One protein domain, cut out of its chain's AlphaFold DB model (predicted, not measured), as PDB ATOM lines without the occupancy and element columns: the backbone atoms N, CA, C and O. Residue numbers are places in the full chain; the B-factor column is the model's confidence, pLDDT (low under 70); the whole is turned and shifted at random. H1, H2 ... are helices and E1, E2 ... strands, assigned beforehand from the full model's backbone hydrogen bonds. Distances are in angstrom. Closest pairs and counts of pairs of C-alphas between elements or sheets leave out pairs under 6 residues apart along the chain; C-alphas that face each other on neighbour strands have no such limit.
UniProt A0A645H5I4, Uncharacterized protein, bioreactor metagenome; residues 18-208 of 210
ATOM      1  N   ASN A  18     183.873 148.738 264.581       56.84
ATOM      2  CA  ASN A  18     182.569 149.315 264.940       56.84
ATOM      3  C   ASN A  18     182.689 150.644 265.704       56.84
ATOM      4  O   ASN A  18     181.828 151.508 265.560       56.84
ATOM      5  N   ASP A  19     183.758 150.830 266.478       66.31
ATOM      6  CA  ASP A  19     184.007 152.059 267.229       66.31
ATOM      7  C   ASP A  19     184.337 153.216 266.297       66.31
ATOM      8  O   ASP A  19     183.962 154.347 266.583       66.31
ATOM      9  N   ASP A  20     185.027 152.954 265.187       76.44
ATOM     10  CA  ASP A  20     185.404 154.003 264.241       76.44
ATOM     11  C   ASP A  20     184.187 154.490 263.451       76.44
ATOM     12  O   ASP A  20     184.016 155.697 263.299       76.44
ATOM     13  N   LEU A  21     183.288 153.586 263.039       81.44
ATOM     14  CA  LEU A  21     182.014 153.966 262.421       81.44
ATOM     15  C   LEU A  21     181.104 154.698 263.417       81.44
ATOM     16  O   LEU A  21     180.545 155.737 263.085       81.44
ATOM     17  N   LEU A  22     181.003 154.215 264.658       84.50
ATOM     18  CA  LEU A  22     180.210 154.886 265.688       84.50
ATOM     19  C   LEU A  22     180.764 156.282 266.016       84.50
ATOM     20  O   LEU A  22     179.998 157.235 266.114       84.50
ATOM     21  N   LYS A  23     182.089 156.428 266.138       87.31
ATOM     22  CA  LYS A  23     182.753 157.732 266.320       87.31
ATOM     23  C   LYS A  23     182.516 158.653 265.129       87.31
ATOM     24  O   LYS A  23     182.327 159.851 265.324       87.31
ATOM     25  N   ASN A  24     182.511 158.102 263.919       89.69
ATOM     26  CA  ASN A  24     182.221 158.843 262.700       89.69
ATOM     27  C   ASN A  24     180.807 159.433 262.727       89.69
ATOM     28  O   ASN A  24     180.630 160.640 262.573       89.69
ATOM     29  N   GLU A  25     179.809 158.587 262.983       91.88
ATOM     30  CA  GLU A  25     178.407 158.999 263.088       91.88
ATOM     31  C   GLU A  25     178.190 159.987 264.238       91.88
ATOM     32  O   GLU A  25     177.488 160.985 264.079       91.88
ATOM     33  N   MET A  26     178.865 159.768 265.367       93.12
ATOM     34  CA  MET A  26     178.851 160.675 266.511       93.12
ATOM     35  C   MET A  26     179.387 162.065 266.160       93.12
ATOM     36  O   MET A  26     178.788 163.061 266.553       93.12
ATOM     37  N   ALA A  27     180.496 162.155 265.420       94.25
ATOM     38  CA  ALA A  27     181.086 163.436 265.032       94.25
ATOM     39  C   ALA A  27     180.134 164.248 264.141       94.25
ATOM     40  O   ALA A  27     179.966 165.451 264.345       94.25
ATOM     41  N   PHE A  28     179.448 163.585 263.207       95.69
ATOM     42  CA  PHE A  28     178.379 164.217 262.440       95.69
ATOM     43  C   PHE A  28     177.216 164.640 263.339       95.69
ATOM     44  O   PHE A  28     176.813 165.799 263.292       95.69
ATOM     45  N   TYR A  29     176.711 163.758 264.201       94.75
ATOM     46  CA  TYR A  29     175.595 164.088 265.086       94.75
ATOM     47  C   TYR A  29     175.900 165.294 265.990       94.75
ATOM     48  O   TYR A  29     175.092 166.221 266.068       94.75
ATOM     49  N   ALA A  30     177.083 165.318 266.612       96.00
ATOM     50  CA  ALA A  30     177.529 166.380 267.508       96.00
ATOM     51  C   ALA A  30     177.730 167.725 266.789       96.00
ATOM     52  O   ALA A  30     177.467 168.776 267.376       96.00
ATOM     53  N   SER A  31     178.101 167.713 265.502       97.62
ATOM     54  CA  SER A  31     178.277 168.939 264.707       97.62
ATOM     55  C   SER A  31     177.026 169.829 264.657       97.62
ATOM     56  O   SER A  31     177.142 171.051 264.554       97.62
ATOM     57  N   GLN A  32     175.832 169.240 264.814       97.38
ATOM     58  CA  GLN A  32     174.573 169.981 264.938       97.38
ATOM     59  C   GLN A  32     174.574 170.892 266.167       97.38
ATOM     60  O   GLN A  32     174.199 172.061 266.071       97.38
ATOM     61  N   GLY A  33     175.042 170.375 267.307       96.94
ATOM     62  CA  GLY A  33     175.188 171.139 268.540       96.94
ATOM     63  C   GLY A  33     176.150 172.308 268.352       96.94
ATOM     64  O   GLY A  33     175.804 173.438 268.687       96.94
ATOM     65  N   PHE A  34     177.313 172.068 267.738       98.12
ATOM     66  CA  PHE A  34     178.322 173.102 267.483       98.12
ATOM     67  C   PHE A  34     177.810 174.249 266.607       98.12
ATOM     68  O   PHE A  34     177.992 175.423 266.939       98.12
ATOM     69  N   GLN A  35     177.146 173.926 265.498       98.19
ATOM     70  CA  GLN A  35     176.608 174.938 264.587       98.19
ATOM     71  C   GLN A  35     175.429 175.695 265.193       98.19
ATOM     72  O   GLN A  35     175.371 176.921 265.077       98.19
ATOM     73  N   ALA A  36     174.545 175.012 265.924       97.62
ATOM     74  CA  ALA A  36     173.501 175.687 266.686       97.62
ATOM     75  C   ALA A  36     174.100 176.617 267.749       97.62
ATOM     76  O   ALA A  36     173.703 177.775 267.832       97.62
ATOM     77  N   GLY A  37     175.115 176.173 268.494       97.69
ATOM     78  CA  GLY A  37     175.827 177.011 269.461       97.69
ATOM     79  C   GLY A  37     176.408 178.274 268.819       97.69
ATOM     80  O   GLY A  37     176.170 179.379 269.302       97.69
ATOM     81  N   GLN A  38     177.101 178.146 267.684       98.25
ATOM     82  CA  GLN A  38     177.636 179.307 266.963       98.25
ATOM     83  C   GLN A  38     176.548 180.255 266.453       98.25
ATOM     84  O   GLN A  38     176.736 181.473 266.478       98.25
ATOM     85  N   PHE A  39     175.429 179.716 265.971       98.06
ATOM     86  CA  PHE A  39     174.286 180.516 265.549       98.06
ATOM     87  C   PHE A  39     173.701 181.304 266.727       98.06
ATOM     88  O   PHE A  39     173.595 182.527 266.656       98.06
ATOM     89  N   LEU A  40     173.421 180.632 267.846       97.12
ATOM     90  CA  LEU A  40     172.844 181.248 269.041       97.12
ATOM     91  C   LEU A  40     173.782 182.282 269.676       97.12
ATOM     92  O   LEU A  40     173.320 183.318 270.148       97.12
ATOM     93  N   LYS A  41     175.102 182.065 269.613       96.81
ATOM     94  CA  LYS A  41     176.114 183.035 270.060       96.81
ATOM     95  C   LYS A  41     176.019 184.370 269.321       96.81
ATOM     96  O   LYS A  41     176.279 185.411 269.917       96.81
ATOM     97  N   LYS A  42     175.687 184.349 268.025       96.38
ATOM     98  CA  LYS A  42     175.532 185.571 267.218       96.38
ATOM     99  C   LYS A  42     174.268 186.344 267.587       96.38
ATOM    100  O   LYS A  42     174.260 187.559 267.426       96.38
ATOM    101  N   LEU A  43     173.228 185.647 268.050       94.56
ATOM    102  CA  LEU A  43     171.947 186.250 268.414       94.56
ATOM    103  C   LEU A  43     171.953 186.789 269.847       94.56
ATOM    104  O   LEU A  43     171.663 187.958 270.058       94.56
ATOM    105  N   GLU A  44     172.311 185.952 270.821       92.81
ATOM    106  CA  GLU A  44     172.272 186.286 272.251       92.81
ATOM    107  C   GLU A  44     173.529 185.730 272.939       92.81
ATOM    108  O   GLU A  44     173.489 184.646 273.530       92.81
ATOM    109  N   PRO A  45     174.687 186.406 272.840       92.19
ATOM    110  CA  PRO A  45     175.922 185.922 273.445       92.19
ATOM    111  C   PRO A  45     175.844 185.933 274.978       92.19
ATOM    112  O   PRO A  45     175.513 186.947 275.588       92.19
ATOM    113  N   GLY A  46     176.222 184.816 275.606       86.50
ATOM    114  CA  GLY A  46     176.388 184.715 277.061       86.50
ATOM    115  C   GLY A  46     175.096 184.656 277.880       86.50
ATOM    116  O   GLY A  46     175.171 184.730 279.103       86.50
ATOM    117  N   ARG A  47     173.931 184.518 277.239       92.94
ATOM    118  CA  ARG A  47     172.659 184.248 277.917       92.94
ATOM    119  C   ARG A  47     172.455 182.750 278.142       92.94
ATOM    120  O   ARG A  47     173.027 181.917 277.448       92.94
ATOM    121  N   GLN A  48     171.608 182.406 279.103       94.94
ATOM    122  CA  GLN A  48     171.297 181.009 279.369       94.94
ATOM    123  C   GLN A  48     170.598 180.354 278.170       94.94
ATOM    124  O   GLN A  48     169.711 180.945 277.545       94.94
ATOM    125  N   LEU A  49     170.974 179.111 277.885       97.00
ATOM    126  CA  LEU A  49     170.292 178.233 276.940       97.00
ATOM    127  C   LEU A  49     169.637 177.071 277.692       97.00
ATOM    128  O   LEU A  49     170.215 176.547 278.644       97.00
ATOM    129  N   LEU A  50     168.466 176.628 277.240       97.81
ATOM    130  CA  LEU A  50     167.829 175.398 277.714       97.81
ATOM    131  C   LEU A  50     167.830 174.355 276.597       97.81
ATOM    132  O   LEU A  50     167.157 174.543 275.592       97.81
ATOM    133  N   LEU A  51     168.542 173.247 276.777       96.69
ATOM    134  CA  LEU A  51     168.533 172.088 275.891       96.69
ATOM    135  C   LEU A  51     167.566 171.022 276.437       96.69
ATOM    136  O   LEU A  51     167.872 170.319 277.401       96.69
ATOM    137  N   MET A  52     166.395 170.912 275.809       95.31
ATOM    138  CA  MET A  52     165.376 169.904 276.094       95.31
ATOM    139  C   MET A  52     165.640 168.614 275.308       95.31
ATOM    140  O   MET A  52     165.717 168.629 274.076       95.31
ATOM    141  N   VAL A  53     165.759 167.501 276.031       92.75
ATOM    142  CA  VAL A  53     166.198 166.192 275.509       92.75
ATOM    143  C   VAL A  53     165.317 165.054 276.017       92.75
ATOM    144  O   VAL A  53     164.632 165.216 277.024       92.75
ATOM    145  N   ASP A  54     165.328 163.898 275.351       88.12
ATOM    146  CA  ASP A  54     164.531 162.736 275.765       88.12
ATOM    147  C   ASP A  54     164.838 162.257 277.203       88.12
ATOM    148  O   ASP A  54     165.965 162.432 277.700       88.12
ATOM    149  N   PRO A  55     163.866 161.607 277.876       82.75
ATOM    150  CA  PRO A  55     164.102 160.908 279.132       82.75
ATOM    151  C   PRO A  55     165.247 159.898 278.949       82.75
ATOM    152  O   PRO A  55     165.423 159.332 277.876       82.75
ATOM    153  N   ASP A  56     166.073 159.712 279.980       82.25
ATOM    154  CA  ASP A  56     167.312 158.908 279.954       82.25
ATOM    155  C   ASP A  56     168.530 159.505 279.225       82.25
ATOM    156  O   ASP A  56     169.563 158.838 279.092       82.25
ATOM    157  N   PHE A  57     168.503 160.795 278.869       84.00
ATOM    158  CA  PHE A  57     169.660 161.490 278.279       84.00
ATOM    159  C   PHE A  57     170.977 161.320 279.060       84.00
ATOM    160  O   PHE A  57     172.060 161.330 278.477       84.00
ATOM    161  N   GLN A  58     170.917 161.107 280.379       83.31
ATOM    162  CA  GLN A  58     172.093 160.875 281.227       83.31
ATOM    163  C   GLN A  58     172.904 159.635 280.821       83.31
ATOM    164  O   GLN A  58     174.102 159.553 281.106       83.31
ATOM    165  N   ARG A  59     172.270 158.665 280.157       86.31
ATOM    166  CA  ARG A  59     172.909 157.451 279.628       86.31
ATOM    167  C   ARG A  59     173.165 157.528 278.121       86.31
ATOM    168  O   ARG A  59     173.804 156.636 277.575       86.31
ATOM    169  N   ASN A  60     172.691 158.582 277.458       86.19
ATOM    170  CA  ASN A  60     172.789 158.747 276.017       86.19
ATOM    171  C   ASN A  60     174.061 159.526 275.645       86.19
ATOM    172  O   ASN A  60     174.115 160.753 275.753       86.19
ATOM    173  N   GLU A  61     175.092 158.812 275.191       89.19
ATOM    174  CA  GLU A  61     176.357 159.430 274.775       89.19
ATOM    175  C   GLU A  61     176.187 160.389 273.588       89.19
ATOM    176  O   GLU A  61     176.875 161.406 273.548       89.19
ATOM    177  N   ASN A  62     175.228 160.147 272.684       89.38
ATOM    178  CA  ASN A  62     174.960 161.062 271.571       89.38
ATOM    179  C   ASN A  62     174.540 162.437 272.092       89.38
ATOM    180  O   ASN A  62     175.103 163.452 271.686       89.38
ATOM    181  N   ILE A  63     173.602 162.473 273.043       90.88
ATOM    182  CA  ILE A  63     173.114 163.725 273.635       90.88
ATOM    183  C   ILE A  63     174.213 164.439 274.423       90.88
ATOM    184  O   ILE A  63     174.313 165.663 274.362       90.88
ATOM    185  N   LYS A  64     175.087 163.701 275.118       91.94
ATOM    186  CA  LYS A  64     176.238 164.311 275.800       91.94
ATOM    187  C   LYS A  64     177.186 164.982 274.812       91.94
ATOM    188  O   LYS A  64     177.563 166.127 275.030       91.94
ATOM    189  N   GLN A  65     177.552 164.300 273.725       93.44
ATOM    190  CA  GLN A  65     178.454 164.864 272.714       93.44
ATOM    191  C   GLN A  65     177.825 166.056 271.980       93.44
ATOM    192  O   GLN A  65     178.491 167.065 271.781       93.44
ATOM    193  N   LEU A  66     176.531 165.981 271.663       95.19
ATOM    194  CA  LEU A  66     175.719 167.090 271.145       95.19
ATOM    195  C   LEU A  66     175.787 168.307 272.082       95.19
ATOM    196  O   LEU A  66     176.097 169.412 271.637       95.19
ATOM    197  N   ALA A  67     175.548 168.109 273.382       94.50
ATOM    198  CA  ALA A  67     175.592 169.179 274.374       94.50
ATOM    199  C   ALA A  67     177.003 169.770 274.531       94.50
ATOM    200  O   ALA A  67     177.150 170.990 274.571       94.50
ATOM    201  N   TYR A  68     178.052 168.940 274.562       95.06
ATOM    202  CA  TYR A  68     179.436 169.423 274.626       95.06
ATOM    203  C   TYR A  68     179.826 170.236 273.392       95.06
ATOM    204  O   TYR A  68     180.390 171.320 273.531       95.06
ATOM    205  N   ALA A  69     179.475 169.755 272.200       96.94
ATOM    206  CA  ALA A  69     179.691 170.482 270.958       96.94
ATOM    207  C   ALA A  69     178.939 171.823 270.958       96.94
ATOM    208  O   ALA A  69     179.479 172.841 270.528       96.94
ATOM    209  N   MET A  70     177.722 171.864 271.509       97.19
ATOM    210  CA  MET A  70     176.971 173.109 271.676       97.19
ATOM    211  C   MET A  70     177.645 174.087 272.636       97.19
ATOM    212  O   MET A  70     177.752 175.263 272.296       97.19
ATOM    213  N   ILE A  71     178.139 173.622 273.786       96.31
ATOM    214  CA  ILE A  71     178.920 174.446 274.727       96.31
ATOM    215  C   ILE A  71     180.142 175.043 274.018       96.31
ATOM    216  O   ILE A  71     180.414 176.237 274.152       96.31
ATOM    217  N   GLU A  72     180.855 174.236 273.229       97.00
ATOM    218  CA  GLU A  72     182.022 174.678 272.460       97.00
ATOM    219  C   GLU A  72     181.649 175.746 271.419       97.00
ATOM    220  O   GLU A  72     182.263 176.814 271.380       97.00
ATOM    221  N   GLY A  73     180.613 175.496 270.614       97.12
ATOM    222  CA  GLY A  73     180.152 176.427 269.581       97.12
ATOM    223  C   GLY A  73     179.582 177.726 270.155       97.12
ATOM    224  O   GLY A  73     179.828 178.812 269.620       97.12
ATOM    225  N   TYR A  74     178.852 177.632 271.268       96.94
ATOM    226  CA  TYR A  74     178.276 178.781 271.963       96.94
ATOM    227  C   TYR A  74     179.345 179.604 272.696       96.94
ATOM    228  O   TYR A  74     179.272 180.833 272.756       96.94
ATOM    229  N   GLY A  75     180.394 178.944 273.194       95.50
ATOM    230  CA  GLY A  75     181.472 179.570 273.957       95.50
ATOM    231  C   GLY A  75     181.085 179.917 275.398       95.50
ATOM    232  O   GLY A  75     181.732 180.766 276.006       95.50
ATOM    233  N   SER A  76     180.037 179.285 275.931       91.50
ATOM    234  CA  SER A  76     179.588 179.391 277.322       91.50
ATOM    235  C   SER A  76     179.043 178.044 277.789       91.50
ATOM    236  O   SER A  76     178.439 177.308 277.008       91.50
ATOM    237  N   ASN A  77     179.245 177.729 279.067       89.94
ATOM    238  CA  ASN A  77     178.700 176.542 279.720       89.94
ATOM    239  C   ASN A  77     177.358 176.798 280.428       89.94
ATOM    240  O   ASN A  77     176.874 175.902 281.118       89.94
ATOM    241  N   ASP A  78     176.751 177.981 280.269       91.88
ATOM    242  CA  ASP A  78     175.399 178.272 280.775       91.88
ATOM    243  C   ASP A  78     174.320 177.660 279.866       91.88
ATOM    244  O   ASP A  78     173.502 178.340 279.245       91.88
ATOM    245  N   ILE A  79     174.382 176.334 279.746       93.19
ATOM    246  CA  ILE A  79     173.442 175.503 279.001       93.19
ATOM    247  C   ILE A  79     172.841 174.507 279.986       93.19
ATOM    248  O   ILE A  79     173.532 173.636 280.522       93.19
ATOM    249  N   GLN A  80     171.545 174.645 280.239       95.00
ATOM    250  CA  GLN A  80     170.791 173.771 281.124       95.00
ATOM    251  C   GLN A  80     170.245 172.595 280.322       95.00
ATOM    252  O   GLN A  80     169.689 172.788 279.247       95.00
ATOM    253  N   LEU A  81     170.410 171.375 280.832       94.88
ATOM    254  CA  LEU A  81     169.812 170.178 280.243       94.88
ATOM    255  C   LEU A  81     168.629 169.753 281.098       94.88
ATOM    256  O   LEU A  81     168.783 169.514 282.300       94.88
ATOM    257  N   ASP A  82     167.469 169.625 280.468       95.50
ATOM    258  CA  ASP A  82     166.251 169.176 281.130       95.50
ATOM    259  C   ASP A  82     165.383 168.352 280.173       95.50
ATOM    260  O   ASP A  82     165.657 168.245 278.977       95.50
ATOM    261  N   THR A  83     164.346 167.723 280.707       93.38
ATOM    262  CA  THR A  83     163.453 166.847 279.952       93.38
ATOM    263  C   THR A  83     162.003 167.030 280.382       93.38
ATOM    264  O   THR A  83     161.694 167.620 281.426       93.38
ATOM    265  N   ILE A  84     161.104 166.510 279.553       92.00
ATOM    266  CA  ILE A  84     159.674 166.465 279.823       92.00
ATOM    267  C   ILE A  84     159.376 165.236 280.674       92.00
ATOM    268  O   ILE A  84     159.786 164.119 280.363       92.00
ATOM    269  N   GLN A  85     158.643 165.456 281.760       88.75
ATOM    270  CA  GLN A  85     158.157 164.393 282.628       88.75
ATOM    271  C   GLN A  85     156.708 164.105 282.259       88.75
ATOM    272  O   GLN A  85     155.831 164.929 282.511       88.75
ATOM    273  N   LEU A  86     156.474 162.947 281.646       85.94
ATOM    274  CA  LEU A  86     155.126 162.469 281.374       85.94
ATOM    275  C   LEU A  86     154.541 161.748 282.598       85.94
ATOM    276  O   LEU A  86     155.297 161.192 283.400       85.94
ATOM    277  N   PRO A  87     153.203 161.698 282.723       81.06
ATOM    278  CA  PRO A  87     152.527 160.763 283.615       81.06
ATOM    279  C   PRO A  87     153.009 159.324 283.394       81.06
ATOM    280  O   PRO A  87     153.244 158.914 282.253       81.06
ATOM    281  N   THR A  88     153.128 158.549 284.475       77.56
ATOM    282  CA  THR A  88     153.657 157.175 284.452       77.56
ATOM    283  C   THR A  88     152.947 156.300 283.416       77.56
ATOM    284  O   THR A  88     153.599 155.549 282.695       77.56
ATOM    285  N   GLU A  89     151.633 156.459 283.255       75.75
ATOM    286  CA  GLU A  89     150.817 155.680 282.318       75.75
ATOM    287  C   GLU A  89     151.234 155.875 280.850       75.75
ATOM    288  O   GLU A  89     151.092 154.966 280.036       75.75
ATOM    289  N   LEU A  90     151.770 157.052 280.507       73.06
ATOM    290  CA  LEU A  90     152.248 157.368 279.159       73.06
ATOM    291  C   LEU A  90     153.716 156.978 278.950       73.06
ATOM    292  O   LEU A  90     154.127 156.770 277.811       73.06
ATOM    293  N   THR A  91     154.500 156.845 280.027       68.50
ATOM    294  CA  THR A  91     155.908 156.408 279.946       68.50
ATOM    295  C   THR A  91     156.064 154.927 279.597       68.50
ATOM    296  O   THR A  91     157.107 154.523 279.090       68.50
ATOM    297  N   GLU A  92     155.025 154.117 279.819       69.62
ATOM    298  CA  GLU A  92     155.025 152.682 279.503       69.62
ATOM    299  C   GLU A  92     154.676 152.384 278.030       69.62
ATOM    300  O   GLU A  92     154.789 151.243 277.579       69.62
ATOM    301  N   MET A  93     154.277 153.401 277.255       65.88
ATOM    302  CA  MET A  93     153.985 153.265 275.828       65.88
ATOM    303  C   MET A  93     155.230 153.611 274.992       65.88
ATOM    304  O   MET A  93     155.790 154.690 275.170       65.88
ATOM    305  N   PRO A  94     155.657 152.764 274.032       69.00
ATOM    306  CA  PRO A  94     156.857 152.989 273.219       69.00
ATOM    307  C   PRO A  94     156.611 154.011 272.093       69.00
ATOM    308  O   PRO A  94     156.848 153.734 270.917       69.00
ATOM    309  N   MET A  95     156.083 155.183 272.439       79.00
ATOM    310  CA  MET A  95     155.825 156.281 271.510       79.00
ATOM    311  C   MET A  95     156.937 157.331 271.628       79.00
ATOM    312  O   MET A  95     157.409 157.588 272.737       79.00
ATOM    313  N   PRO A  96     157.356 157.974 270.521       83.38
ATOM    314  CA  PRO A  96     158.242 159.130 270.595       83.38
ATOM    315  C   PRO A  96     157.661 160.214 271.509       83.38
ATOM    316  O   PRO A  96     156.463 160.499 271.444       83.38
ATOM    317  N   LEU A  97     158.503 160.861 272.320       85.38
ATOM    318  CA  LEU A  97     158.045 161.808 273.340       85.38
ATOM    319  C   LEU A  97     157.211 162.961 272.751       85.38
ATOM    320  O   LEU A  97     156.208 163.345 273.347       85.38
ATOM    321  N   TYR A  98     157.540 163.447 271.550       84.44
ATOM    322  CA  TYR A  98     156.764 164.504 270.885       84.44
ATOM    323  C   TYR A  98     155.317 164.122 270.551       84.44
ATOM    324  O   TYR A  98     154.468 165.000 270.415       84.44
ATOM    325  N   MET A  99     155.031 162.824 270.409       85.31
ATOM    326  CA  MET A  99     153.673 162.333 270.170       85.31
ATOM    327  C   MET A  99     152.854 162.248 271.461       85.31
ATOM    328  O   MET A  99     151.628 162.293 271.397       85.31
ATOM    329  N   SER A 100     153.520 162.119 272.613       88.75
ATOM    330  CA  SER A 100     152.876 161.929 273.918       88.75
ATOM    331  C   SER A 100     152.834 163.201 274.769       88.75
ATOM    332  O   SER A 100     151.965 163.323 275.628       88.75
ATOM    333  N   MET A 101     153.760 164.141 274.561       91.00
ATOM    334  CA  MET A 101     153.807 165.400 275.306       91.00
ATOM    335  C   MET A 101     152.750 166.395 274.823       91.00
ATOM    336  O   MET A 101     152.452 166.484 273.630       91.00
ATOM    337  N   THR A 102     152.239 167.197 275.752       93.31
ATOM    338  CA  THR A 102     151.363 168.334 275.448       93.31
ATOM    339  C   THR A 102     152.143 169.649 275.423       93.31
ATOM    340  O   THR A 102     153.252 169.751 275.956       93.31
ATOM    341  N   ALA A 103     151.542 170.701 274.863       95.00
ATOM    342  CA  ALA A 103     152.038 172.069 275.007       95.00
ATOM    343  C   ALA A 103     152.240 172.484 276.472       95.00
ATOM    344  O   ALA A 103     153.214 173.163 276.787       95.00
ATOM    345  N   GLU A 104     151.366 172.037 277.379       96.00
ATOM    346  CA  GLU A 104     151.505 172.318 278.808       96.00
ATOM    347  C   GLU A 104     152.762 171.665 279.394       96.00
ATOM    348  O   GLU A 104     153.462 172.290 280.189       96.00
ATOM    349  N   ASP A 105     153.077 170.434 278.991       95.62
ATOM    350  CA  ASP A 105     154.268 169.730 279.467       95.62
ATOM    351  C   ASP A 105     155.554 170.397 278.978       95.62
ATOM    352  O   ASP A 105     156.502 170.546 279.751       95.62
ATOM    353  N   PHE A 106     155.569 170.861 277.727       95.50
ATOM    354  CA  PHE A 106     156.681 171.631 277.173       95.50
ATOM    355  C   PHE A 106     156.863 172.967 277.915       95.50
ATOM    356  O   PHE A 106     157.960 173.271 278.391       95.50
ATOM    357  N   ASP A 107     155.785 173.745 278.069       96.50
ATOM    358  CA  ASP A 107     155.820 175.038 278.763       96.50
ATOM    359  C   ASP A 107     156.242 174.875 280.234       96.50
ATOM    360  O   ASP A 107     157.039 175.666 280.724       96.50
ATOM    361  N   LYS A 108     155.812 173.812 280.932       96.38
ATOM    362  CA  LYS A 108     156.252 173.513 282.313       96.38
ATOM    363  C   LYS A 108     157.764 173.353 282.442       96.38
ATOM    364  O   LYS A 108     158.310 173.616 283.514       96.38
ATOM    365  N   VAL A 109     158.440 172.844 281.411       96.88
ATOM    366  CA  VAL A 109     159.905 172.756 281.403       96.88
ATOM    367  C   VAL A 109     160.503 174.127 281.126       96.88
ATOM    368  O   VAL A 109     161.378 174.549 281.876       96.88
ATOM    369  N   ALA A 110     160.001 174.846 280.121       95.94
ATOM    370  CA  ALA A 110     160.476 176.189 279.791       95.94
ATOM    371  C   ALA A 110     160.331 177.175 280.971       95.94
ATOM    372  O   ALA A 110     161.267 177.911 281.272       95.94
ATOM    373  N   ASP A 111     159.215 177.120 281.702       95.62
ATOM    374  CA  ASP A 111     158.907 177.986 282.848       95.62
ATOM    375  C   ASP A 111     159.886 177.805 284.029       95.62
ATOM    376  O   ASP A 111     159.997 178.688 284.880       95.62
ATOM    377  N   ARG A 112     160.635 176.690 284.091       95.88
ATOM    378  CA  ARG A 112     161.712 176.499 285.086       95.88
ATOM    379  C   ARG A 112     162.962 177.326 284.785       95.88
ATOM    380  O   ARG A 112     163.787 177.499 285.680       95.88
ATOM    381  N   TYR A 113     163.096 177.829 283.559       95.62
ATOM    382  CA  TYR A 113     164.263 178.564 283.070       95.62
ATOM    383  C   TYR A 113     163.843 179.911 282.462       95.62
ATOM    384  O   TYR A 113     164.049 180.146 281.270       95.62
ATOM    385  N   PRO A 114     163.252 180.823 283.259       91.38
ATOM    386  CA  PRO A 114     162.711 182.088 282.755       91.38
ATOM    387  C   PRO A 114     163.776 183.023 282.158       91.38
ATOM    388  O   PRO A 114     163.442 183.895 281.358       91.38
ATOM    389  N   ASP A 115     165.049 182.841 282.521       90.81
ATOM    390  CA  ASP A 115     166.167 183.656 282.032       90.81
ATOM    391  C   ASP A 115     166.740 183.165 280.692       90.81
ATOM    392  O   ASP A 115     167.542 183.874 280.062       90.81
ATOM    393  N   ALA A 116     166.328 181.971 280.243       94.88
ATOM    394  CA  ALA A 116     166.794 181.392 278.995       94.88
ATOM    395  C   ALA A 116     166.428 182.296 277.811       94.88
ATOM    396  O   ALA A 116     165.293 182.745 277.664       94.88
ATOM    397  N   ALA A 117     167.403 182.556 276.942       93.88
ATOM    398  CA  ALA A 117     167.166 183.254 275.681       93.88
ATOM    399  C   ALA A 117     166.570 182.318 274.622       93.88
ATOM    400  O   ALA A 117     165.793 182.744 273.764       93.88
ATOM    401  N   PHE A 118     166.927 181.034 274.697       96.44
ATOM    402  CA  PHE A 118     166.470 180.016 273.765       96.44
ATOM    403  C   PHE A 118     166.126 178.710 274.467       96.44
ATOM    404  O   PHE A 118     166.830 178.268 275.378       96.44
ATOM    405  N   VAL A 119     165.084 178.068 273.948       97.25
ATOM    406  CA  VAL A 119     164.768 176.663 274.189       97.25
ATOM    407  C   VAL A 119     165.166 175.866 272.952       97.25
ATOM    408  O   VAL A 119     164.604 176.042 271.875       97.25
ATOM    409  N   ILE A 120     166.140 174.982 273.101       96.88
ATOM    410  CA  ILE A 120     166.616 174.080 272.066       96.88
ATOM    411  C   ILE A 120     165.993 172.710 272.308       96.88
ATOM    412  O   ILE A 120     166.242 172.110 273.345       96.88
ATOM    413  N   SER A 121     165.202 172.199 271.369       94.56
ATOM    414  CA  SER A 121     164.545 170.897 271.507       94.56
ATOM    415  C   SER A 121     165.146 169.880 270.542       94.56
ATOM    416  O   SER A 121     165.094 170.081 269.328       94.56
ATOM    417  N   THR A 122     165.681 168.776 271.076       91.81
ATOM    418  CA  THR A 122     165.950 167.555 270.288       91.81
ATOM    419  C   THR A 122     164.735 166.627 270.245       91.81
ATOM    420  O   THR A 122     164.708 165.683 269.463       91.81
ATOM    421  N   ILE A 123     163.745 166.877 271.108       90.44
ATOM    422  CA  ILE A 123     162.517 166.082 271.227       90.44
ATOM    423  C   ILE A 123     161.551 166.406 270.086       90.44
ATOM    424  O   ILE A 123     160.796 165.540 269.666       90.44
ATOM    425  N   GLY A 124     161.555 167.649 269.593       89.69
ATOM    426  CA  GLY A 124     160.564 168.187 268.659       89.69
ATOM    427  C   GLY A 124     159.557 169.123 269.335       89.69
ATOM    428  O   GLY A 124     159.853 169.732 270.368       89.69
ATOM    429  N   LEU A 125     158.379 169.259 268.723       90.44
ATOM    430  CA  LEU A 125     157.258 170.071 269.208       90.44
ATOM    431  C   LEU A 125     156.031 169.188 269.471       90.44
ATOM    432  O   LEU A 125     155.879 168.165 268.801       90.44
ATOM    433  N   PRO A 126     155.171 169.560 270.437       90.12
ATOM    434  CA  PRO A 126     153.955 168.810 270.719       90.12
ATOM    435  C   PRO A 126     152.980 168.916 269.543       90.12
ATOM    436  O   PRO A 126     153.022 169.869 268.761       90.12
ATOM    437  N   THR A 127     152.064 167.954 269.444       86.56
ATOM    438  CA  THR A 127     151.035 167.947 268.388       86.56
ATOM    439  C   THR A 127     150.061 169.125 268.488       86.56
ATOM    440  O   THR A 127     149.531 169.549 267.465       86.56
ATOM    441  N   ASP A 128     149.873 169.690 269.685       91.44
ATOM    442  CA  ASP A 128     149.064 170.884 269.948       91.44
ATOM    443  C   ASP A 128     149.913 172.163 270.081       91.44
ATOM    444  O   ASP A 128     149.717 172.994 270.974       91.44
ATOM    445  N   VAL A 129     150.879 172.319 269.167       90.19
ATOM    446  CA  VAL A 129     151.835 173.439 269.080       90.19
ATOM    447  C   VAL A 129     151.174 174.819 269.199       90.19
ATOM    448  O   VAL A 129     151.742 175.728 269.801       90.19
ATOM    449  N   GLU A 130     149.947 174.994 268.702       90.69
ATOM    450  CA  GLU A 130     149.189 176.248 268.766       90.69
ATOM    451  C   GLU A 130     148.848 176.688 270.201       90.69
ATOM    452  O   GLU A 130     148.518 177.856 270.461       90.69
ATOM    453  N   LYS A 131     148.916 175.764 271.165       94.50
ATOM    454  CA  LYS A 131     148.648 176.057 272.573       94.50
ATOM    455  C   LYS A 131     149.868 176.564 273.328       94.50
ATOM    456  O   LYS A 131     149.642 177.261 274.319       94.50
ATOM    457  N   LEU A 132     151.087 176.334 272.830       94.62
ATOM    458  CA  LEU A 132     152.340 176.739 273.477       94.62
ATOM    459  C   LEU A 132     152.331 178.219 273.876       94.62
ATOM    460  O   LEU A 132     152.170 179.117 273.040       94.62
ATOM    461  N   LYS A 133     152.528 178.482 275.167       95.25
ATOM    462  CA  LYS A 133     152.645 179.833 275.725       95.25
ATOM    463  C   LYS A 133     153.921 180.502 275.244       95.25
ATOM    464  O   LYS A 133     153.879 181.685 274.911       95.25
ATOM    465  N   ILE A 134     155.020 179.750 275.150       93.12
ATOM    466  CA  ILE A 134     156.308 180.261 274.662       93.12
ATOM    467  C   ILE A 134     156.184 180.912 273.273       93.12
ATOM    468  O   ILE A 134     156.707 181.999 273.061       93.12
ATOM    469  N   LEU A 135     155.388 180.344 272.356       92.50
ATOM    470  CA  LEU A 135     155.173 180.922 271.020       92.50
ATOM    471  C   LEU A 135     154.333 182.211 271.053       92.50
ATOM    472  O   LEU A 135     154.467 183.082 270.187       92.50
ATOM    473  N   LYS A 136     153.473 182.364 272.064       90.88
ATOM    474  CA  LYS A 136     152.612 183.542 272.258       90.88
ATOM    475  C   LYS A 136     153.337 184.687 272.965       90.88
ATOM    476  O   LYS A 136     152.917 185.831 272.834       90.88
ATOM    477  N   ASN A 137     154.424 184.404 273.681       89.00
ATOM    478  CA  ASN A 137     155.205 185.410 274.388       89.00
ATOM    479  C   ASN A 137     156.253 186.046 273.462       89.00
ATOM    480  O   ASN A 137     157.268 185.436 273.151       89.00
ATOM    481  N   GLU A 138     156.029 187.287 273.028       85.12
ATOM    482  CA  GLU A 138     156.978 188.004 272.156       85.12
ATOM    483  C   GLU A 138     158.318 188.327 272.828       85.12
ATOM    484  O   GLU A 138     159.326 188.431 272.137       85.12
ATOM    485  N   ASN A 139     158.335 188.438 274.158       85.38
ATOM    486  CA  ASN A 139     159.546 188.710 274.938       85.38
ATOM    487  C   ASN A 139     160.142 187.438 275.563       85.38
ATOM    488  O   ASN A 139     161.079 187.523 276.356       85.38
ATOM    489  N   GLY A 140     159.549 186.275 275.282       85.94
ATOM    490  CA  GLY A 140     159.978 184.989 275.820       85.94
ATOM    491  C   GLY A 140     161.139 184.377 275.035       85.94
ATOM    492  O   GLY A 140     161.535 184.908 273.993       85.94
ATOM    493  N   PRO A 141     161.674 183.240 275.511       92.94
ATOM    494  CA  PRO A 141     162.666 182.494 274.759       92.94
ATOM    495  C   PRO A 141     162.134 182.082 273.388       92.94
ATOM    496  O   PRO A 141     160.983 181.662 273.248       92.94
ATOM    497  N   LYS A 142     163.002 182.134 272.378       93.06
ATOM    498  CA  LYS A 142     162.709 181.556 271.061       93.06
ATOM    499  C   LYS A 142     163.044 180.070 271.045       93.06
ATOM    500  O   LYS A 142     163.885 179.606 271.814       93.06
ATOM    501  N   ILE A 143     162.430 179.328 270.129       95.94
ATOM    502  CA  ILE A 143     162.705 177.894 269.981       95.94
ATOM    503  C   ILE A 143     163.734 177.649 268.871       95.94
ATOM    504  O   ILE A 143     163.666 178.268 267.811       95.94
ATOM    505  N   LEU A 144     164.658 176.714 269.090       96.56
ATOM    506  CA  LEU A 144     165.483 176.096 268.050       96.56
ATOM    507  C   LEU A 144     165.228 174.586 268.047       96.56
ATOM    508  O   LEU A 144     165.196 173.961 269.105       96.56
ATOM    509  N   LEU A 145     165.057 173.986 266.871       94.75
ATOM    510  CA  LEU A 145     164.830 172.542 266.746       94.75
ATOM    511  C   LEU A 145     166.080 171.842 266.201       94.75
ATOM    512  O   LEU A 145     166.594 172.213 265.142       94.75
ATOM    513  N   LEU A 146     166.570 170.834 266.925       91.19
ATOM    514  CA  LEU A 146     167.731 170.027 266.546       91.19
ATOM    515  C   LEU A 146     167.302 168.639 266.100       91.19
ATOM    516  O   LEU A 146     167.005 167.782 266.929       91.19
ATOM    517  N   GLY A 147     167.332 168.426 264.786       70.81
ATOM    518  CA  GLY A 147     166.761 167.240 264.173       70.81
ATOM    519  C   GLY A 147     165.238 167.294 264.259       70.81
ATOM    520  O   GLY A 147     164.660 167.525 265.316       70.81
ATOM    521  N   LEU A 148     164.559 167.098 263.134       60.81
ATOM    522  CA  LEU A 148     163.133 166.815 263.196       60.81
ATOM    523  C   LEU A 148     162.963 165.329 263.508       60.81
ATOM    524  O   LEU A 148     163.413 164.496 262.714       60.81
ATOM    525  N   PRO A 149     162.312 164.966 264.623       51.12
ATOM    526  CA  PRO A 149     161.924 163.594 264.845       51.12
ATOM    527  C   PRO A 149     160.767 163.279 263.894       51.12
ATOM    528  O   PRO A 149     159.600 163.517 264.174       51.12
ATOM    529  N   SER A 150     161.119 162.734 262.735       48.78
ATOM    530  CA  SER A 150     160.303 161.755 262.011       48.78
ATOM    531  C   SER A 150     158.912 162.194 261.511       48.78
ATOM    532  O   SER A 150     158.095 161.317 261.229       48.78
ATOM    533  N   GLY A 151     158.620 163.491 261.354       54.41
ATOM    534  CA  GLY A 151     157.338 163.934 260.791       54.41
ATOM    535  C   GLY A 151     157.243 165.433 260.473       54.41
ATOM    536  O   GLY A 151     158.010 166.229 261.016       54.41
ATOM    537  N   PRO A 152     156.315 165.834 259.579       65.62
ATOM    538  CA  PRO A 152     156.038 167.240 259.309       65.62
ATOM    539  C   PRO A 152     155.441 167.900 260.556       65.62
ATOM    540  O   PRO A 152     154.485 167.387 261.131       65.62
ATOM    541  N   ILE A 153     155.985 169.049 260.958       76.31
ATOM    542  CA  ILE A 153     155.391 169.902 261.992       76.31
ATOM    543  C   ILE A 153     154.450 170.886 261.279       76.31
ATOM    544  O   ILE A 153     154.935 171.745 260.532       76.31
ATOM    545  N   PRO A 154     153.121 170.782 261.464       76.56
ATOM    546  CA  PRO A 154     152.184 171.712 260.848       76.56
ATOM    547  C   PRO A 154     152.485 173.153 261.270       76.56
ATOM    548  O   PRO A 154     152.730 173.427 262.443       76.56
ATOM    549  N   GLY A 155     152.473 174.083 260.314       87.12
ATOM    550  CA  GLY A 155     152.710 175.501 260.597       87.12
ATOM    551  C   GLY A 155     154.178 175.890 260.820       87.12
ATOM    552  O   GLY A 155     154.460 177.035 261.169       87.12
ATOM    553  N   LEU A 156     155.135 174.963 260.666       89.75
ATOM    554  CA  LEU A 156     156.547 175.229 260.964       89.75
ATOM    555  C   LEU A 156     157.145 176.342 260.090       89.75
ATOM    556  O   LEU A 156     157.902 177.171 260.591       89.75
ATOM    557  N   VAL A 157     156.783 176.391 258.805       91.94
ATOM    558  CA  VAL A 157     157.239 177.441 257.877       91.94
ATOM    559  C   VAL A 157     156.783 178.813 258.371       91.94
ATOM    560  O   VAL A 157     157.577 179.750 258.435       91.94
ATOM    561  N   GLU A 158     155.524 178.923 258.785       92.31
ATOM    562  CA  GLU A 158     154.930 180.144 259.315       92.31
ATOM    563  C   GLU A 158     155.589 180.560 260.636       92.31
ATOM    564  O   GLU A 158     155.870 181.741 260.838       92.31
ATOM    565  N   LEU A 159     155.898 179.600 261.514       92.62
ATOM    566  CA  LEU A 159     156.584 179.856 262.784       92.62
ATOM    567  C   LEU A 159     158.024 180.355 262.589       92.62
ATOM    568  O   LEU A 159     158.463 181.236 263.333       92.62
ATOM    569  N   ILE A 160     158.749 179.840 261.588       94.56
ATOM    570  CA  ILE A 160     160.087 180.337 261.225       94.56
ATOM    571  C   ILE A 160     159.979 181.735 260.602       94.56
ATOM    572  O   ILE A 160     160.698 182.652 260.997       94.56
ATOM    573  N   ALA A 161     159.044 181.947 259.668       94.31
ATOM    574  CA  ALA A 161     158.834 183.249 259.028       94.31
ATOM    575  C   ALA A 161     158.454 184.351 260.039       94.31
ATOM    576  O   ALA A 161     158.880 185.508 259.910       94.31
ATOM    577  N   ALA A 162     157.691 183.980 261.070       91.31
ATOM    578  CA  ALA A 162     157.296 184.837 262.184       91.31
ATOM    579  C   ALA A 162     158.370 184.980 263.280       91.31
ATOM    580  O   ALA A 162     158.104 185.643 264.280       91.31
ATOM    581  N   ASP A 163     159.563 184.389 263.109       90.06
ATOM    582  CA  ASP A 163     160.688 184.471 264.058       90.06
ATOM    583  C   ASP A 163     160.355 183.916 265.466       90.06
ATOM    584  O   ASP A 163     160.970 184.267 266.475       90.06
ATOM    585  N   LYS A 164     159.362 183.018 265.535       89.25
ATOM    586  CA  LYS A 164     158.990 182.265 266.747       89.25
ATOM    587  C   LYS A 164     159.848 181.012 266.917       89.25
ATOM    588  O   LYS A 164     160.154 180.606 268.038       89.25
ATOM    589  N   ILE A 165     160.266 180.432 265.793       94.31
ATOM    590  CA  ILE A 165     161.314 179.415 265.720       94.31
ATOM    591  C   ILE A 165     162.524 180.065 265.056       94.31
ATOM    592  O   ILE A 165     162.472 180.437 263.886       94.31
ATOM    593  N   ALA A 166     163.604 180.221 265.819       96.06
ATOM    594  CA  ALA A 166     164.814 180.905 265.376       96.06
ATOM    595  C   ALA A 166     165.547 180.112 264.289       96.06
ATOM    596  O   ALA A 166     166.060 180.690 263.331       96.06
ATOM    597  N   ALA A 167     165.596 178.785 264.443       95.81
ATOM    598  CA  ALA A 167     166.174 177.894 263.451       95.81
ATOM    599  C   ALA A 167     165.699 176.445 263.607       95.81
ATOM    600  O   ALA A 167     165.263 176.020 264.681       95.81
ATOM    601  N   VAL A 168     165.857 175.672 262.536       95.25
ATOM    602  CA  VAL A 168     165.658 174.221 262.506       95.25
ATOM    603  C   VAL A 168     166.827 173.575 261.778       95.25
ATOM    604  O   VAL A 168     167.201 174.009 260.690       95.25
ATOM    605  N   VAL A 169     167.398 172.523 262.358       94.81
ATOM    606  CA  VAL A 169     168.392 171.693 261.672       94.81
ATOM    607  C   VAL A 169     167.691 170.583 260.895       94.81
ATOM    608  O   VAL A 169     166.988 169.756 261.476       94.81
ATOM    609  N   PHE A 170     167.927 170.546 259.586       92.06
ATOM    610  CA  PHE A 170     167.479 169.482 258.688       92.06
ATOM    611  C   PHE A 170     168.662 168.701 258.130       92.06
ATOM    612  O   PHE A 170     169.772 169.224 258.040       92.06
ATOM    613  N   SER A 171     168.409 167.475 257.666       91.25
ATOM    614  CA  SER A 171     169.347 166.788 256.779       91.25
ATOM    615  C   SER A 171     169.520 167.578 255.482       91.25
ATOM    616  O   SER A 171     168.551 168.017 254.864       91.25
ATOM    617  N   ASN A 172     170.765 167.731 255.044       91.88
ATOM    618  CA  ASN A 172     171.089 168.356 253.771       91.88
ATOM    619  C   ASN A 172     170.565 167.467 252.618       91.88
ATOM    620  O   ASN A 172     170.886 166.277 252.593       91.88
ATOM    621  N   PRO A 173     169.827 167.994 251.620       90.00
ATOM    622  CA  PRO A 173     169.439 167.231 250.424       90.00
ATOM    623  C   PRO A 173     170.614 166.591 249.674       90.00
ATOM    624  O   PRO A 173     170.441 165.613 248.953       90.00
ATOM    625  N   LYS A 174     171.812 167.160 249.828       92.88
ATOM    626  CA  LYS A 174     173.067 166.679 249.243       92.88
ATOM    627  C   LYS A 174     173.921 165.910 250.258       92.88
ATOM    628  O   LYS A 174     175.133 165.801 250.066       92.88
ATOM    629  N   ALA A 175     173.313 165.424 251.343       93.94
ATOM    630  CA  ALA A 175     174.024 164.749 252.415       93.94
ATOM    631  C   ALA A 175     174.801 163.530 251.913       93.94
ATOM    632  O   ALA A 175     174.293 162.731 251.124       93.94
ATOM    633  N   ARG A 176     176.029 163.365 252.413       93.69
ATOM    634  CA  ARG A 176     176.848 162.170 252.169       93.69
ATOM    635  C   ARG A 176     177.030 161.386 253.463       93.69
ATOM    636  O   ARG A 176     177.498 161.929 254.465       93.69
ATOM    637  N   TYR A 177     176.668 160.107 253.425       90.81
ATOM    638  CA  TYR A 177     176.715 159.206 254.584       90.81
ATOM    639  C   TYR A 177     177.872 158.205 254.509       90.81
ATOM    640  O   TYR A 177     178.291 157.673 255.528       90.81
ATOM    641  N   ASP A 178     178.442 158.011 253.325       90.50
ATOM    642  CA  ASP A 178     179.543 157.098 253.010       90.50
ATOM    643  C   ASP A 178     180.933 157.755 253.120       90.50
ATOM    644  O   ASP A 178     181.917 157.249 252.580       90.50
ATOM    645  N   VAL A 179     181.031 158.888 253.824       92.31
ATOM    646  CA  VAL A 179     182.272 159.657 253.993       92.31
ATOM    647  C   VAL A 179     182.708 159.720 255.459       92.31
ATOM    648  O   VAL A 179     181.858 159.772 256.358       92.31
ATOM    649  N   PRO A 180     184.027 159.753 255.730       94.19
ATOM    650  CA  PRO A 180     184.514 160.008 257.072       94.19
ATOM    651  C   PRO A 180     184.197 161.449 257.495       94.19
ATOM    652  O   PRO A 180     184.225 162.376 256.682       94.19
ATOM    653  N   ALA A 181     183.928 161.636 258.780       93.44
ATOM    654  CA  ALA A 181     183.725 162.920 259.408       93.44
ATOM    655  C   ALA A 181     185.041 163.706 259.356       93.44
ATOM    656  O   ALA A 181     186.091 163.196 259.773       93.44
ATOM    657  N   PRO A 182     185.023 164.941 258.837       95.25
ATOM    658  CA  PRO A 182     186.188 165.805 258.885       95.25
ATOM    659  C   PRO A 182     186.489 166.205 260.335       95.25
ATOM    660  O   PRO A 182     185.646 166.118 261.225       95.25
ATOM    661  N   ARG A 183     187.710 166.695 260.581       92.81
ATOM    662  CA  ARG A 183     188.088 167.225 261.906       92.81
ATOM    663  C   ARG A 183     187.337 168.509 262.260       92.81
ATOM    664  O   ARG A 183     187.156 168.804 263.435       92.81
ATOM    665  N   SER A 184     186.965 169.292 261.250       97.00
ATOM    666  CA  SER A 184     186.204 170.525 261.420       97.00
ATOM    667  C   SER A 184     184.733 170.195 261.650       97.00
ATOM    668  O   SER A 184     184.088 169.604 260.787       97.00
ATOM    669  N   GLN A 185     184.186 170.615 262.791       96.81
ATOM    670  CA  GLN A 185     182.762 170.438 263.096       96.81
ATOM    671  C   GLN A 185     181.871 171.210 262.113       96.81
ATOM    672  O   GLN A 185     180.808 170.723 261.746       96.81
ATOM    673  N   ASN A 186     182.325 172.367 261.619       97.88
ATOM    674  CA  ASN A 186     181.599 173.112 260.588       97.88
ATOM    675  C   ASN A 186     181.498 172.312 259.289       97.88
ATOM    676  O   ASN A 186     180.410 172.155 258.751       97.88
ATOM    677  N   GLU A 187     182.617 171.744 258.832       97.88
ATOM    678  CA  GLU A 187     182.620 170.917 257.622       97.88
ATOM    679  C   GLU A 187     181.784 169.647 257.814       97.88
ATOM    680  O   GLU A 187     181.076 169.236 256.898       97.88
ATOM    681  N   ALA A 188     181.839 169.028 259.000       97.62
ATOM    682  CA  ALA A 188     181.022 167.859 259.312       97.62
ATOM    683  C   ALA A 188     179.532 168.203 259.213       97.62
ATOM    684  O   ALA A 188     178.771 167.462 258.589       97.62
ATOM    685  N   PHE A 189     179.134 169.355 259.754       97.88
ATOM    686  CA  PHE A 189     177.764 169.826 259.646       97.88
ATOM    687  C   PHE A 189     177.356 170.053 258.194       97.88
ATOM    688  O   PHE A 189     176.382 169.457 257.752       97.88
ATOM    689  N   ASP A 190     178.127 170.828 257.429       97.69
ATOM    690  CA  ASP A 190     177.782 171.203 256.050       97.69
ATOM    691  C   ASP A 190     177.641 169.982 255.121       97.69
ATOM    692  O   ASP A 190     176.869 169.998 254.157       97.69
ATOM    693  N   ILE A 191     178.354 168.888 255.422       97.38
ATOM    694  CA  ILE A 191     178.246 167.625 254.684       97.38
ATOM    695  C   ILE A 191     176.886 166.954 254.877       97.38
ATOM    696  O   ILE A 191     176.442 166.289 253.946       97.38
ATOM    697  N   ARG A 192     176.244 167.052 256.049       95.56
ATOM    698  CA  ARG A 192     175.041 166.254 256.367       95.56
ATOM    699  C   ARG A 192     173.814 167.057 256.745       95.56
ATOM    700  O   ARG A 192     172.714 166.516 256.674       95.56
ATOM    701  N   TYR A 193     173.974 168.320 257.091       96.12
ATOM    702  CA  TYR A 193     172.924 169.135 257.664       96.12
ATOM    703  C   TYR A 193     172.884 170.520 257.038       96.12
ATOM    704  O   TYR A 193     173.830 170.984 256.404       96.12
ATOM    705  N   VAL A 194     171.744 171.170 257.220       95.81
ATOM    706  CA  VAL A 194     171.536 172.583 256.936       95.81
ATOM    707  C   VAL A 194     170.808 173.202 258.120       95.81
ATOM    708  O   VAL A 194     169.923 172.581 258.712       95.81
ATOM    709  N   LEU A 195     171.191 174.427 258.477       96.56
ATOM    710  CA  LEU A 195     170.477 175.227 259.465       96.56
ATOM    711  C   LEU A 195     169.512 176.146 258.715       96.56
ATOM    712  O   LEU A 195     169.934 177.100 258.055       96.56
ATOM    713  N   VAL A 196     168.223 175.838 258.793       95.69
ATOM    714  CA  VAL A 196     167.172 176.644 258.178       95.69
ATOM    715  C   VAL A 196     166.718 177.700 259.174       95.69
ATOM    716  O   VAL A 196     166.391 177.397 260.318       95.69
ATOM    717  N   THR A 197     166.706 178.942 258.724       96.69
ATOM    718  CA  THR A 197     166.329 180.150 259.459       96.69
ATOM    719  C   THR A 197     165.369 180.957 258.592       96.69
ATOM    720  O   THR A 197     165.106 180.600 257.443       96.69
ATOM    721  N   LYS A 198     164.875 182.087 259.099       96.62
ATOM    722  CA  LYS A 198     164.071 183.017 258.297       96.62
ATOM    723  C   LYS A 198     164.790 183.499 257.025       96.62
ATOM    724  O   LYS A 198     164.130 183.692 256.007       96.62
ATOM    725  N   ASP A 199     166.114 183.646 257.062       97.38
ATOM    726  CA  ASP A 199     166.895 184.249 255.972       97.38
ATOM    727  C   ASP A 199     167.042 183.334 254.748       97.38
ATOM    728  O   ASP A 199     167.148 183.814 253.622       97.38
ATOM    729  N   ASN A 200     167.031 182.016 254.957       96.62
ATOM    730  CA  ASN A 200     167.156 181.006 253.901       96.62
ATOM    731  C   ASN A 200     165.912 180.108 253.788       96.62
ATOM    732  O   ASN A 200     165.947 179.084 253.105       96.62
ATOM    733  N   LEU A 201     164.796 180.488 254.419       94.69
ATOM    734  CA  LEU A 201     163.570 179.686 254.452       94.69
ATOM    735  C   LEU A 201     163.054 179.346 253.047       94.69
ATOM    736  O   LEU A 201     162.698 178.199 252.788       94.69
ATOM    737  N   GLU A 202     163.051 180.313 252.125       94.38
ATOM    738  CA  GLU A 202     162.586 180.083 250.749       94.38
ATOM    739  C   GLU A 202     163.518 179.155 249.956       94.38
ATOM    740  O   GLU A 202     163.039 178.360 249.150       94.38
ATOM    741  N   GLU A 203     164.833 179.193 250.209       94.88
ATOM    742  CA  GLU A 203     165.801 178.279 249.578       94.88
ATOM    743  C   GLU A 203     165.516 176.821 249.967       94.88
ATOM    744  O   GLU A 203     165.589 175.917 249.133       94.88
ATOM    745  N   TYR A 204     165.137 176.601 251.228       92.38
ATOM    746  CA  TYR A 204     164.922 175.275 251.805       92.38
ATOM    747  C   TYR A 204     163.447 174.896 251.949       92.38
ATOM    748  O   TYR A 204     163.123 173.917 252.622       92.38
ATOM    749  N   ARG A 205     162.535 175.612 251.284       89.56
ATOM    750  CA  ARG A 205     161.086 175.421 251.449       89.56
ATOM    751  C   ARG A 205     160.612 173.998 251.145       89.56
ATOM    752  O   ARG A 205     159.711 173.492 251.809       89.56
ATOM    753  N   ASN A 206     161.267 173.326 250.199       88.50
ATOM    754  CA  ASN A 206     160.953 171.944 249.823       88.50
ATOM    755  C   ASN A 206     161.224 170.928 250.947       88.50
ATOM    756  O   ASN A 206     160.710 169.818 250.883       88.50
ATOM    757  N   LEU A 207     162.005 171.284 251.975       87.12
ATOM    758  CA  LEU A 207     162.237 170.416 253.138       87.12
ATOM    759  C   LEU A 207     161.003 170.278 254.042       87.12
ATOM    760  O   LEU A 207     160.963 169.386 254.885       87.12
ATOM    761  N   PHE A 208     160.010 171.158 253.884       84.44
ATOM    762  CA  PHE A 208     158.806 171.202 254.719       84.44
ATOM    763  C   PHE A 208     157.587 170.553 254.057       84.44
ATOM    764  O   PHE A 208     156.572 170.331 254.716       84.44
TER     765      PHE A 208
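What this domain is: This is residues 18 to 208 of the 210 residues of an uncharacterized protein of bioreactor metagenome (UniProt A0A645H5I4). A strongly twisted sheet of six strands curls round the long helix H1, and H2 and H8 pack on that helix. H7 is over the sheet's opposite face, H5 and H6 only graze the sheet, and H3 and H4 lie off it. The 191 printed residues hold eight named helices and six named strands, in the order H1 E1 H2 E2 H3 H4 H5 E3 H6 E4 H7 E5 H8 E6; the class is mixed. The sheet, E2 E1 E3 E4 E5 E6, is mixed, with E6 antiparallel to E5. The whole is compact and rounded, with a radius of gyration of the C-alphas of 16.0 A and spans of 42 by 39 by 33 A.

How they stand to each other: Start at H1, residues 18 to 43, on the sheet with residues 28 to 43. Next come E1, residues 49 to 52, H2, residues 61 to 74, and E2, residues 79 to 82: a strand-helix-strand unit, two parallel neighbour strands with a helix between, its crossover right-handed. Look for N 80 and O 49, 2.8 A apart. H2 touches H1, closest at the C-alphas of Gly 37 and Tyr 74, 3.9 A. H3, residues 88 to 91, and H4, residues 97 to 100, are close but not clearly touching, and not on the sheet. H5, residues 103 to 110, touches H6, residues 133 to 136; their closest C-alphas, Asp 107 and Lys 133, are 6.5 A apart. E3, residues 118 to 121, is parallel to E1, with N 50 and O 118 at 3.0 A. E4, residues 142 to 146, is parallel to E3, with N 119 and O 142 at 2.9 A. H7, residues 156 to 161, leads to E5, residues 165 to 171, parallel to E4, with N 166 and O 143 at 2.8 A. E3, H6, E4 and E4, H7, E5 are right-handed units too. H8, residues 185 to 192, touches residues 27 to 35 of H1 alone, closest at the C-alphas of Ser 31 and Gln 185, 5.0 A. E6, residues 193 to 196, is antiparallel to E5, with N 168 and O 196 at 2.9 A. Every O i to N i+4 pair is within hydrogen-bond range in H2, H5 and H7, against 20 of 22 in H1 and 3 of 4 in H8; H3, H4 and H6 are too short for one.

Where its parts are: Find C-alpha 18 at (182.569, 149.315, 264.940); H1 runs 38.6 A from there. H2 spans 19.6 A and E5 17.4 A. E6 ends at C-alpha 196, (167.172, 176.644, 258.178).

The domain as a whole: The C-alphas farthest apart, Asn 18 and Glu 138, are 46.9 A apart. The printed part has no cut; the links E3 to H6 and E5 to H8 are long. Residues 18 to 19, 91 to 94 and 148 to 152 have pLDDT under 70.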